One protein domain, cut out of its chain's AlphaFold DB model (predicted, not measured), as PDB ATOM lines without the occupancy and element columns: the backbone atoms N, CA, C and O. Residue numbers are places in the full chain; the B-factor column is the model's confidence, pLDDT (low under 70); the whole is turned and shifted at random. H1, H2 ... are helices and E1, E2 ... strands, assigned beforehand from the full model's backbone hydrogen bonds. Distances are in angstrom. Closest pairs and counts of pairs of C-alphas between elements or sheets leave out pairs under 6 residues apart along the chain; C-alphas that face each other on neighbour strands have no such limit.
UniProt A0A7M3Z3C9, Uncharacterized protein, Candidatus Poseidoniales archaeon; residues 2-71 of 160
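What this domain is: This is residues 2 to 71 of the 160 residues of an uncharacterized protein of Candidatus Poseidoniales archaeon (UniProt A0A7M3Z3C9). A small, strongly twisted three-stranded sheet lies in the middle, with H1 toward one end and H2 and H3 toward the other. The printed part has 70 residues, with three named strands and three named helices: E1, E2, H1, E3, H2, H3; mixed class. The sheet, E1 - E2 - E3, is antiparallel. The whole is loose, radius of gyration of the C-alphas 14.8 A, spanning 41 by 30 by 21 A.

How they stand to each other: Find first E1, residues 13 to 17, and E2, residues 20 to 27, an antiparallel hairpin with N 15 and O 22 2.8 A apart. H1, residues 31 to 35, is not on the sheet. E3, residues 43 to 47, is antiparallel to E2, with N 45 and O 25 2.9 A apart. H2, residues 51 to 56, only grazes the sheet, with residues 51 to 52. H3, residues 62 to 68, and H2 are apart. Every O i to N i+4 pair is within hydrogen-bond range in H2 and H3; H1 has 0 of 1, and 1 of 2 O i to N i+3.

Where its parts are: Find C-alpha 13 at (28.123, -36.014, 16.856), where E1 begins. E2 runs 20.4 A. H3 ends at C-alpha 68, (39.177, -41.996, -5.485).

The domain as a whole: The printed part has no cut and no long link, and no printed residue has a pLDDT under 70.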
ATOM      1  N   SER A   2      41.949 -22.971  28.984       85.50
ATOM      2  CA  SER A   2      43.337 -23.415  28.775       85.50
ATOM      3  C   SER A   2      43.439 -24.254  27.503       85.50
ATOM      4  O   SER A   2      42.537 -25.046  27.226       85.50
ATOM      5  N   MET A   3      44.537 -24.106  26.753       88.19
ATOM      6  CA  MET A   3      44.799 -24.918  25.562       88.19
ATOM      7  C   MET A   3      44.755 -26.406  25.925       88.19
ATOM      8  O   MET A   3      45.385 -26.832  26.894       88.19
ATOM      9  N   THR A   4      43.995 -27.177  25.152       90.62
ATOM     10  CA  THR A   4      43.810 -28.615  25.356       90.62
ATOM     11  C   THR A   4      43.998 -29.319  24.023       90.62
ATOM     12  O   THR A   4      43.510 -28.840  23.004       90.62
ATOM     13  N   VAL A   5      44.705 -30.447  24.034       92.44
ATOM     14  CA  VAL A   5      44.870 -31.309  22.862       92.44
ATOM     15  C   VAL A   5      44.018 -32.551  23.071       92.44
ATOM     16  O   VAL A   5      44.146 -33.224  24.095       92.44
ATOM     17  N   VAL A   6      43.163 -32.840  22.099       93.38
ATOM     18  CA  VAL A   6      42.298 -34.022  22.070       93.38
ATOM     19  C   VAL A   6      42.686 -34.929  20.896       93.38
ATOM     20  O   VAL A   6      43.386 -34.477  19.983       93.38
ATOM     21  N   PRO A   7      42.288 -36.212  20.898       93.38
ATOM     22  CA  PRO A   7      42.462 -37.078  19.736       93.38
ATOM     23  C   PRO A   7      41.818 -36.495  18.470       93.38
ATOM     24  O   PRO A   7      40.839 -35.753  18.526       93.38
ATOM     25  N   ALA A   8      42.344 -36.866  17.302       86.75
ATOM     26  CA  ALA A   8      41.704 -36.509  16.040       86.75
ATOM     27  C   ALA A   8      40.293 -37.114  15.971       86.75
ATOM     28  O   ALA A   8      40.113 -38.286  16.299       86.75
ATOM     29  N   MET A   9      39.326 -36.333  15.477       87.75
ATOM     30  CA  MET A   9      37.921 -36.746  15.344       87.75
ATOM     31  C   MET A   9      37.200 -36.992  16.677       87.75
ATOM     32  O   MET A   9      36.177 -37.679  16.699       87.75
ATOM     33  N   ASP A  10      37.719 -36.441  17.775       92.88
ATOM     34  CA  ASP A  10      37.022 -36.453  19.057       92.88
ATOM     35  C   ASP A  10      35.732 -35.614  18.999       92.88
ATOM     36  O   ASP A  10      35.561 -34.759  18.122       92.88
ATOM     37  N   ASP A  11      34.822 -35.885  19.933       95.00
ATOM     38  CA  ASP A  11      33.493 -35.265  20.006       95.00
ATOM     39  C   ASP A  11      32.673 -35.400  18.703       95.00
ATOM     40  O   ASP A  11      32.057 -34.450  18.223       95.00
ATOM     41  N   LEU A  12      32.673 -36.600  18.106       95.56
ATOM     42  CA  LEU A  12      31.857 -36.919  16.933       95.56
ATOM     43  C   LEU A  12      30.360 -36.943  17.282       95.56
ATOM     44  O   LEU A  12      29.910 -37.795  18.054       95.56
ATOM     45  N   HIS A  13      29.571 -36.074  16.655       96.75
ATOM     46  CA  HIS A  13      28.123 -36.014  16.856       96.75
ATOM     47  C   HIS A  13      27.367 -35.565  15.599       96.75
ATOM     48  O   HIS A  13      27.934 -35.015  14.654       96.75
ATOM     49  N   THR A  14      26.057 -35.817  15.579       97.69
ATOM     50  CA  THR A  14      25.171 -35.412  14.481       97.69
ATOM     51  C   THR A  14      24.725 -33.963  14.645       97.69
ATOM     52  O   THR A  14      24.320 -33.561  15.735       97.69
ATOM     53  N   ILE A  15      24.708 -33.212  13.544       97.50
ATOM     54  CA  ILE A  15      24.195 -31.842  13.463       97.50
ATOM     55  C   ILE A  15      23.174 -31.690  12.326       97.50
ATOM     56  O   ILE A  15      23.136 -32.501  11.394       97.50
ATOM     57  N   ASP A  16      22.365 -30.629  12.393       96.94
ATOM     58  CA  ASP A  16      21.567 -30.151  11.260       96.94
ATOM     59  C   ASP A  16      22.268 -28.960  10.596       96.94
ATOM     60  O   ASP A  16      22.337 -27.872  11.159       96.94
ATOM     61  N   ALA A  17      22.790 -29.165   9.391       96.88
ATOM     62  CA  ALA A  17      23.433 -28.127   8.598       96.88
ATOM     63  C   ALA A  17      22.437 -27.603   7.552       96.88
ATOM     64  O   ALA A  17      22.373 -28.119   6.438       96.88
ATOM     65  N   SER A  18      21.621 -26.611   7.913       94.50
ATOM     66  CA  SER A  18      20.557 -26.053   7.052       94.50
ATOM     67  C   SER A  18      19.598 -27.121   6.480       94.50
ATOM     68  O   SER A  18      19.356 -27.168   5.270       94.50
ATOM     69  N   GLY A  19      19.063 -28.012   7.324       95.31
ATOM     70  CA  GLY A  19      18.166 -29.099   6.904       95.31
ATOM     71  C   GLY A  19      18.875 -30.353   6.375       95.31
ATOM     72  O   GLY A  19      18.217 -31.252   5.841       95.31
ATOM     73  N   ARG A  20      20.208 -30.421   6.475       96.94
ATOM     74  CA  ARG A  20      21.025 -31.581   6.092       96.94
ATOM     75  C   ARG A  20      21.568 -32.249   7.350       96.94
ATOM     76  O   ARG A  20      22.348 -31.652   8.082       96.94
ATOM     77  N   THR A  21      21.228 -33.518   7.557       98.12
ATOM     78  CA  THR A  21      21.832 -34.329   8.622       98.12
ATOM     79  C   THR A  21      23.296 -34.621   8.293       98.12
ATOM     80  O   THR A  21      23.587 -35.299   7.304       98.12
ATOM     81  N   MET A  22      24.212 -34.109   9.115       98.00
ATOM     82  CA  MET A  22      25.663 -34.231   8.933       98.00
ATOM     83  C   MET A  22      26.354 -34.643  10.236       98.00
ATOM     84  O   MET A  22      25.750 -34.600  11.304       98.00
ATOM     85  N   GLU A  23      27.613 -35.061  10.148       98.12
ATOM     86  CA  GLU A  23      28.466 -35.389  11.293       98.12
ATOM     87  C   GLU A  23      29.510 -34.284  11.493       98.12
ATOM     88  O   GLU A  23      30.103 -33.815  10.520       98.12
ATOM     89  N   ALA A  24      29.746 -33.880  12.739       97.69
ATOM     90  CA  ALA A  24      30.735 -32.880  13.131       97.69
ATOM     91  C   ALA A  24      31.716 -33.474  14.150       97.69
ATOM     92  O   ALA A  24      31.313 -34.282  14.983       97.69
ATOM     93  N   PHE A  25      32.991 -33.092  14.070       96.56
ATOM     94  CA  PHE A  25      34.049 -33.528  14.991       96.56
ATOM     95  C   PHE A  25      35.135 -32.459  15.132       96.56
ATOM     96  O   PHE A  25      35.332 -31.665  14.209       96.56
ATOM     97  N   LEU A  26      35.857 -32.464  16.254       95.81
ATOM     98  CA  LEU A  26      36.867 -31.449  16.565       95.81
ATOM     99  C   LEU A  26      38.053 -31.466  15.587       95.81
ATOM    100  O   LEU A  26      38.618 -32.524  15.279       95.81
ATOM    101  N   THR A  27      38.461 -30.274  15.140       94.06
ATOM    102  CA  THR A  27      39.621 -30.053  14.263       94.06
ATOM    103  C   THR A  27      40.515 -28.898  14.706       94.06
ATOM    104  O   THR A  27      40.141 -28.060  15.519       94.06
ATOM    105  N   ASP A  28      41.734 -28.874  14.162       92.62
ATOM    106  CA  ASP A  28      42.796 -27.922  14.511       92.62
ATOM    107  C   ASP A  28      42.849 -26.706  13.561       92.62
ATOM    108  O   ASP A  28      43.900 -26.331  13.036       92.62
ATOM    109  N   GLY A  29      41.695 -26.114  13.247       91.06
ATOM    110  CA  GLY A  29      41.642 -24.912  12.406       91.06
ATOM    111  C   GLY A  29      41.554 -23.596  13.180       91.06
ATOM    112  O   GLY A  29      41.734 -22.543  12.569       91.06
ATOM    113  N   LEU A  30      41.424 -23.636  14.518       92.12
ATOM    114  CA  LEU A  30      41.398 -22.430  15.355       92.12
ATOM    115  C   LEU A  30      42.639 -21.551  15.159       92.12
ATOM    116  O   LEU A  30      42.511 -20.335  15.079       92.12
ATOM    117  N   ARG A  31      43.833 -22.145  15.025       91.31
ATOM    118  CA  ARG A  31      45.082 -21.434  14.685       91.31
ATOM    119  C   ARG A  31      45.307 -20.191  15.555       91.31
ATOM    120  O   ARG A  31      45.582 -20.354  16.733       91.31
ATOM    121  N   SER A  32      45.224 -18.980  15.003       91.50
ATOM    122  CA  SER A  32      45.417 -17.718  15.732       91.50
ATOM    123  C   SER A  32      44.209 -17.314  16.590       91.50
ATOM    124  O   SER A  32      44.380 -16.615  17.586       91.50
ATOM    125  N   LEU A  33      43.014 -17.860  16.321       91.88
ATOM    126  CA  LEU A  33      41.803 -17.601  17.110       91.88
ATOM    127  C   LEU A  33      41.938 -18.053  18.571       91.88
ATOM    128  O   LEU A  33      41.179 -17.591  19.421       91.88
ATOM    129  N   ILE A  34      42.904 -18.928  18.883       89.50
ATOM    130  CA  ILE A  34      43.192 -19.380  20.252       89.50
ATOM    131  C   ILE A  34      43.533 -18.228  21.207       89.50
ATOM    132  O   ILE A  34      43.376 -18.388  22.420       89.50
ATOM    133  N   ASP A  35      43.977 -17.086  20.674       87.00
ATOM    134  CA  ASP A  35      44.327 -15.897  21.451       87.00
ATOM    135  C   ASP A  35      43.107 -15.007  21.761       87.00
ATOM    136  O   ASP A  35      43.191 -14.098  22.593       87.00
ATOM    137  N   ILE A  36      41.943 -15.281  21.157       89.75
ATOM    138  CA  ILE A  36      40.703 -14.560  21.454       89.75
ATOM    139  C   ILE A  36      40.231 -14.911  22.877       89.75
ATOM    140  O   ILE A  36      40.094 -16.092  23.220       89.75
ATOM    141  N   PRO A  37      39.900 -13.912  23.721       89.81
ATOM    142  CA  PRO A  37      39.412 -14.161  25.073       89.81
ATOM    143  C   PRO A  37      38.086 -14.936  25.091       89.81
ATOM    144  O   PRO A  37      37.009 -14.367  24.927       89.81
ATOM    145  N   ALA A  38      38.158 -16.241  25.357       92.56
ATOM    146  CA  ALA A  38      36.996 -17.106  25.531       92.56
ATOM    147  C   ALA A  38      37.204 -18.115  26.674       92.56
ATOM    148  O   ALA A  38      38.318 -18.562  26.977       92.56
ATOM    149  N   THR A  39      36.112 -18.506  27.333       93.12
ATOM    150  CA  THR A  39      36.153 -19.576  28.344       93.12
ATOM    151  C   THR A  39      36.402 -20.928  27.680       93.12
ATOM    152  O   THR A  39      37.262 -21.676  28.148       93.12
ATOM    153  N   SER A  40      35.719 -21.181  26.563       93.50
ATOM    154  CA  SER A  40      35.816 -22.372  25.719       93.50
ATOM    155  C   SER A  40      35.728 -21.972  24.247       93.50
ATOM    156  O   SER A  40      34.965 -21.071  23.904       93.50
ATOM    157  N   MET A  41      36.485 -22.654  23.393       95.06
ATOM    158  CA  MET A  41      36.467 -22.476  21.944       95.06
ATOM    159  C   MET A  41      36.803 -23.818  21.295       95.06
ATOM    160  O   MET A  41      37.697 -24.518  21.769       95.06
ATOM    161  N   GLY A  42      36.079 -24.171  20.238       94.75
ATOM    162  CA  GLY A  42      36.297 -25.384  19.460       94.75
ATOM    163  C   GLY A  42      35.931 -25.125  18.007       94.75
ATOM    164  O   GLY A  42      34.983 -24.391  17.732       94.75
ATOM    165  N   GLU A  43      36.690 -25.712  17.092       96.19
ATOM    166  CA  GLU A  43      36.324 -25.780  15.683       96.19
ATOM    167  C   GLU A  43      35.914 -27.206  15.355       96.19
ATOM    168  O   GLU A  43      36.589 -28.158  15.752       96.19
ATOM    169  N   TYR A  44      34.831 -27.335  14.595       97.19
ATOM    170  CA  TYR A  44      34.356 -28.616  14.116       97.19
ATOM    171  C   TYR A  44      34.388 -28.667  12.597       97.19
ATOM    172  O   TYR A  44      33.871 -27.784  11.911       97.19
ATOM    173  N   THR A  45      34.929 -29.756  12.066       97.12
ATOM    174  CA  THR A  45      34.810 -30.079  10.651       97.12
ATOM    175  C   THR A  45      33.558 -30.910  10.416       97.12
ATOM    176  O   THR A  45      33.348 -31.938  11.055       97.12
ATOM    177  N   VAL A  46      32.745 -30.483   9.450       97.69
ATOM    178  CA  VAL A  46      31.479 -31.139   9.105       97.69
ATOM    179  C   VAL A  46      31.650 -32.047   7.888       97.69
ATOM    180  O   VAL A  46      32.263 -31.669   6.881       97.69
ATOM    181  N   ARG A  47      31.110 -33.264   7.958       97.00
ATOM    182  CA  ARG A  47      31.154 -34.272   6.892       97.00
ATOM    183  C   ARG A  47      29.810 -34.969   6.722       97.00
ATOM    184  O   ARG A  47      28.973 -34.997   7.618       97.00
ATOM    185  N   TRP A  48      29.603 -35.535   5.537       96.88
ATOM    186  CA  TRP A  48      28.461 -36.415   5.302       96.88
ATOM    187  C   TRP A  48      28.552 -37.667   6.187       96.88
ATOM    188  O   TRP A  48      29.661 -38.192   6.338       96.88
ATOM    189  N   PRO A  49      27.420 -38.181   6.705       97.25
ATOM    190  CA  PRO A  49      27.421 -39.383   7.527       97.25
ATOM    191  C   PRO A  49      28.102 -40.560   6.826       97.25
ATOM    192  O   PRO A  49      27.857 -40.813   5.642       97.25
ATOM    193  N   GLY A  50      28.967 -41.280   7.539       94.56
ATOM    194  CA  GLY A  50      29.702 -42.420   6.978       94.56
ATOM    195  C   GLY A  50      31.045 -42.058   6.329       94.56
ATOM    196  O   GLY A  50      31.836 -42.953   6.019       94.56
ATOM    197  N   HIS A  51      31.331 -40.768   6.101       94.81
ATOM    198  CA  HIS A  51      32.576 -40.330   5.463       94.81
ATOM    199  C   HIS A  51      33.807 -40.701   6.297       94.81
ATOM    200  O   HIS A  51      34.777 -41.238   5.762       94.81
ATOM    201  N   ILE A  52      33.755 -40.432   7.602       92.25
ATOM    202  CA  ILE A  52      34.875 -40.648   8.523       92.25
ATOM    203  C   ILE A  52      35.185 -42.137   8.635       92.25
ATOM    204  O   ILE A  52      36.337 -42.544   8.517       92.25
ATOM    205  N   GLN A  53      34.147 -42.955   8.784       92.19
ATOM    206  CA  GLN A  53      34.260 -44.403   8.890       92.19
ATOM    207  C   GLN A  53      34.879 -44.968   7.609       92.19
ATOM    208  O   GLN A  53      35.823 -45.748   7.680       92.19
ATOM    209  N   ARG A  54      34.428 -44.504   6.434       93.62
ATOM    210  CA  ARG A  54      35.007 -44.911   5.146       93.62
ATOM    211  C   ARG A  54      36.480 -44.518   5.015       93.62
ATOM    212  O   ARG A  54      37.251 -45.302   4.472       93.62
ATOM    213  N   TYR A  55      36.863 -43.332   5.489       91.75
ATOM    214  CA  TYR A  55      38.260 -42.899   5.499       91.75
ATOM    215  C   TYR A  55      39.111 -43.768   6.436       91.75
ATOM    216  O   TYR A  55      40.163 -44.252   6.036       91.75
ATOM    217  N   GLN A  56      38.631 -44.036   7.653       90.19
ATOM    218  CA  GLN A  56      39.342 -44.837   8.656       90.19
ATOM    219  C   GLN A  56      39.519 -46.306   8.254       90.19
ATOM    220  O   GLN A  56      40.516 -46.920   8.622       90.19
ATOM    221  N   THR A  57      38.569 -46.880   7.511       94.19
ATOM    222  CA  THR A  57      38.663 -48.261   7.011       94.19
ATOM    223  C   THR A  57      39.334 -48.364   5.641       94.19
ATOM    224  O   THR A  57      39.362 -49.446   5.062       94.19
ATOM    225  N   SER A  58      39.798 -47.249   5.072       93.50
ATOM    226  CA  SER A  58      40.466 -47.238   3.773       93.50
ATOM    227  C   SER A  58      41.882 -47.799   3.894       93.50
ATOM    228  O   SER A  58      42.645 -47.386   4.761       93.50
ATOM    229  N   GLU A  59      42.255 -48.689   2.978       95.88
ATOM    230  CA  GLU A  59      43.640 -49.164   2.815       95.88
ATOM    231  C   GLU A  59      44.386 -48.407   1.701       95.88
ATOM    232  O   GLU A  59      45.537 -48.716   1.399       95.88
ATOM    233  N   LEU A  60      43.726 -47.421   1.082       95.81
ATOM    234  CA  LEU A  60      44.290 -46.626  -0.004       95.81
ATOM    235  C   LEU A  60      45.441 -45.748   0.489       95.81
ATOM    236  O   LEU A  60      45.370 -45.133   1.556       95.81
ATOM    237  N   ASN A  61      46.476 -45.635  -0.336       95.88
ATOM    238  CA  ASN A  61      47.553 -44.681  -0.118       95.88
ATOM    239  C   ASN A  61      47.120 -43.242  -0.498       95.88
ATOM    240  O   ASN A  61      46.050 -43.053  -1.080       95.88
ATOM    241  N   PRO A  62      47.916 -42.203  -0.172       93.94
ATOM    242  CA  PRO A  62      47.535 -40.813  -0.431       93.94
ATOM    243  C   PRO A  62      47.177 -40.492  -1.889       93.94
ATOM    244  O   PRO A  62      46.203 -39.778  -2.117       93.94
ATOM    245  N   ASP A  63      47.905 -41.032  -2.867       95.62
ATOM    246  CA  ASP A  63      47.639 -40.759  -4.284       95.62
ATOM    247  C   ASP A  63      46.333 -41.436  -4.726       95.62
ATOM    248  O   ASP A  63      45.481 -40.825  -5.370       95.62
ATOM    249  N   GLU A  64      46.115 -42.675  -4.277       96.88
ATOM    250  CA  GLU A  64      44.868 -43.406  -4.517       96.88
ATOM    251  C   GLU A  64      43.660 -42.729  -3.856       96.88
ATOM    252  O   GLU A  64      42.564 -42.740  -4.417       96.88
ATOM    253  N   LEU A  65      43.839 -42.122  -2.677       94.62
ATOM    254  CA  LEU A  65      42.800 -41.336  -2.011       94.62
ATOM    255  C   LEU A  65      42.430 -40.099  -2.830       94.62
ATOM    256  O   LEU A  65      41.241 -39.831  -3.004       94.62
ATOM    257  N   VAL A  66      43.422 -39.366  -3.347       94.31
ATOM    258  CA  VAL A  66      43.186 -38.192  -4.203       94.31
ATOM    259  C   VAL A  66      42.412 -38.587  -5.457       94.31
ATOM    260  O   VAL A  66      41.447 -37.911  -5.811       94.31
ATOM    261  N   ASP A  67      42.778 -39.701  -6.090       95.50
ATOM    262  CA  ASP A  67      42.082 -40.195  -7.275       95.50
ATOM    263  C   ASP A  67      40.660 -40.686  -6.955       95.50
ATOM    264  O   ASP A  67      39.709 -40.348  -7.663       95.50
ATOM    265  N   ALA A  68      40.475 -41.438  -5.866       93.81
ATOM    266  CA  ALA A  68      39.177 -41.996  -5.485       93.81
ATOM    267  C   ALA A  68      38.183 -40.946  -4.943       93.81
ATOM    268  O   ALA A  68      36.970 -41.133  -5.067       93.81
ATOM    269  N   TRP A  69      38.675 -39.844  -4.365       92.56
ATOM    270  CA  TRP A  69      37.879 -38.702  -3.886       92.56
ATOM    271  C   TRP A  69      37.999 -37.473  -4.785       92.56
ATOM    272  O   TRP A  69      37.663 -36.360  -4.370       92.56
ATOM    273  N   ARG A  70      38.452 -37.660  -6.025       93.75
ATOM    274  CA  ARG A  70      38.623 -36.565  -6.968       93.75
ATOM    275  C   ARG A  70      37.324 -35.780  -7.139       93.75
ATOM    276  O   ARG A  70      36.239 -36.352  -7.262       93.75
ATOM    277  N   PHE A  71      37.464 -34.457  -7.162       90.00
ATOM    278  CA  PHE A  71      36.353 -33.549  -7.402       90.00
ATOM    279  C   PHE A  71      35.700 -33.832  -8.759       90.00
ATOM    280  O   PHE A  71      36.381 -33.965  -9.779       90.00
TER     281      PHE A  71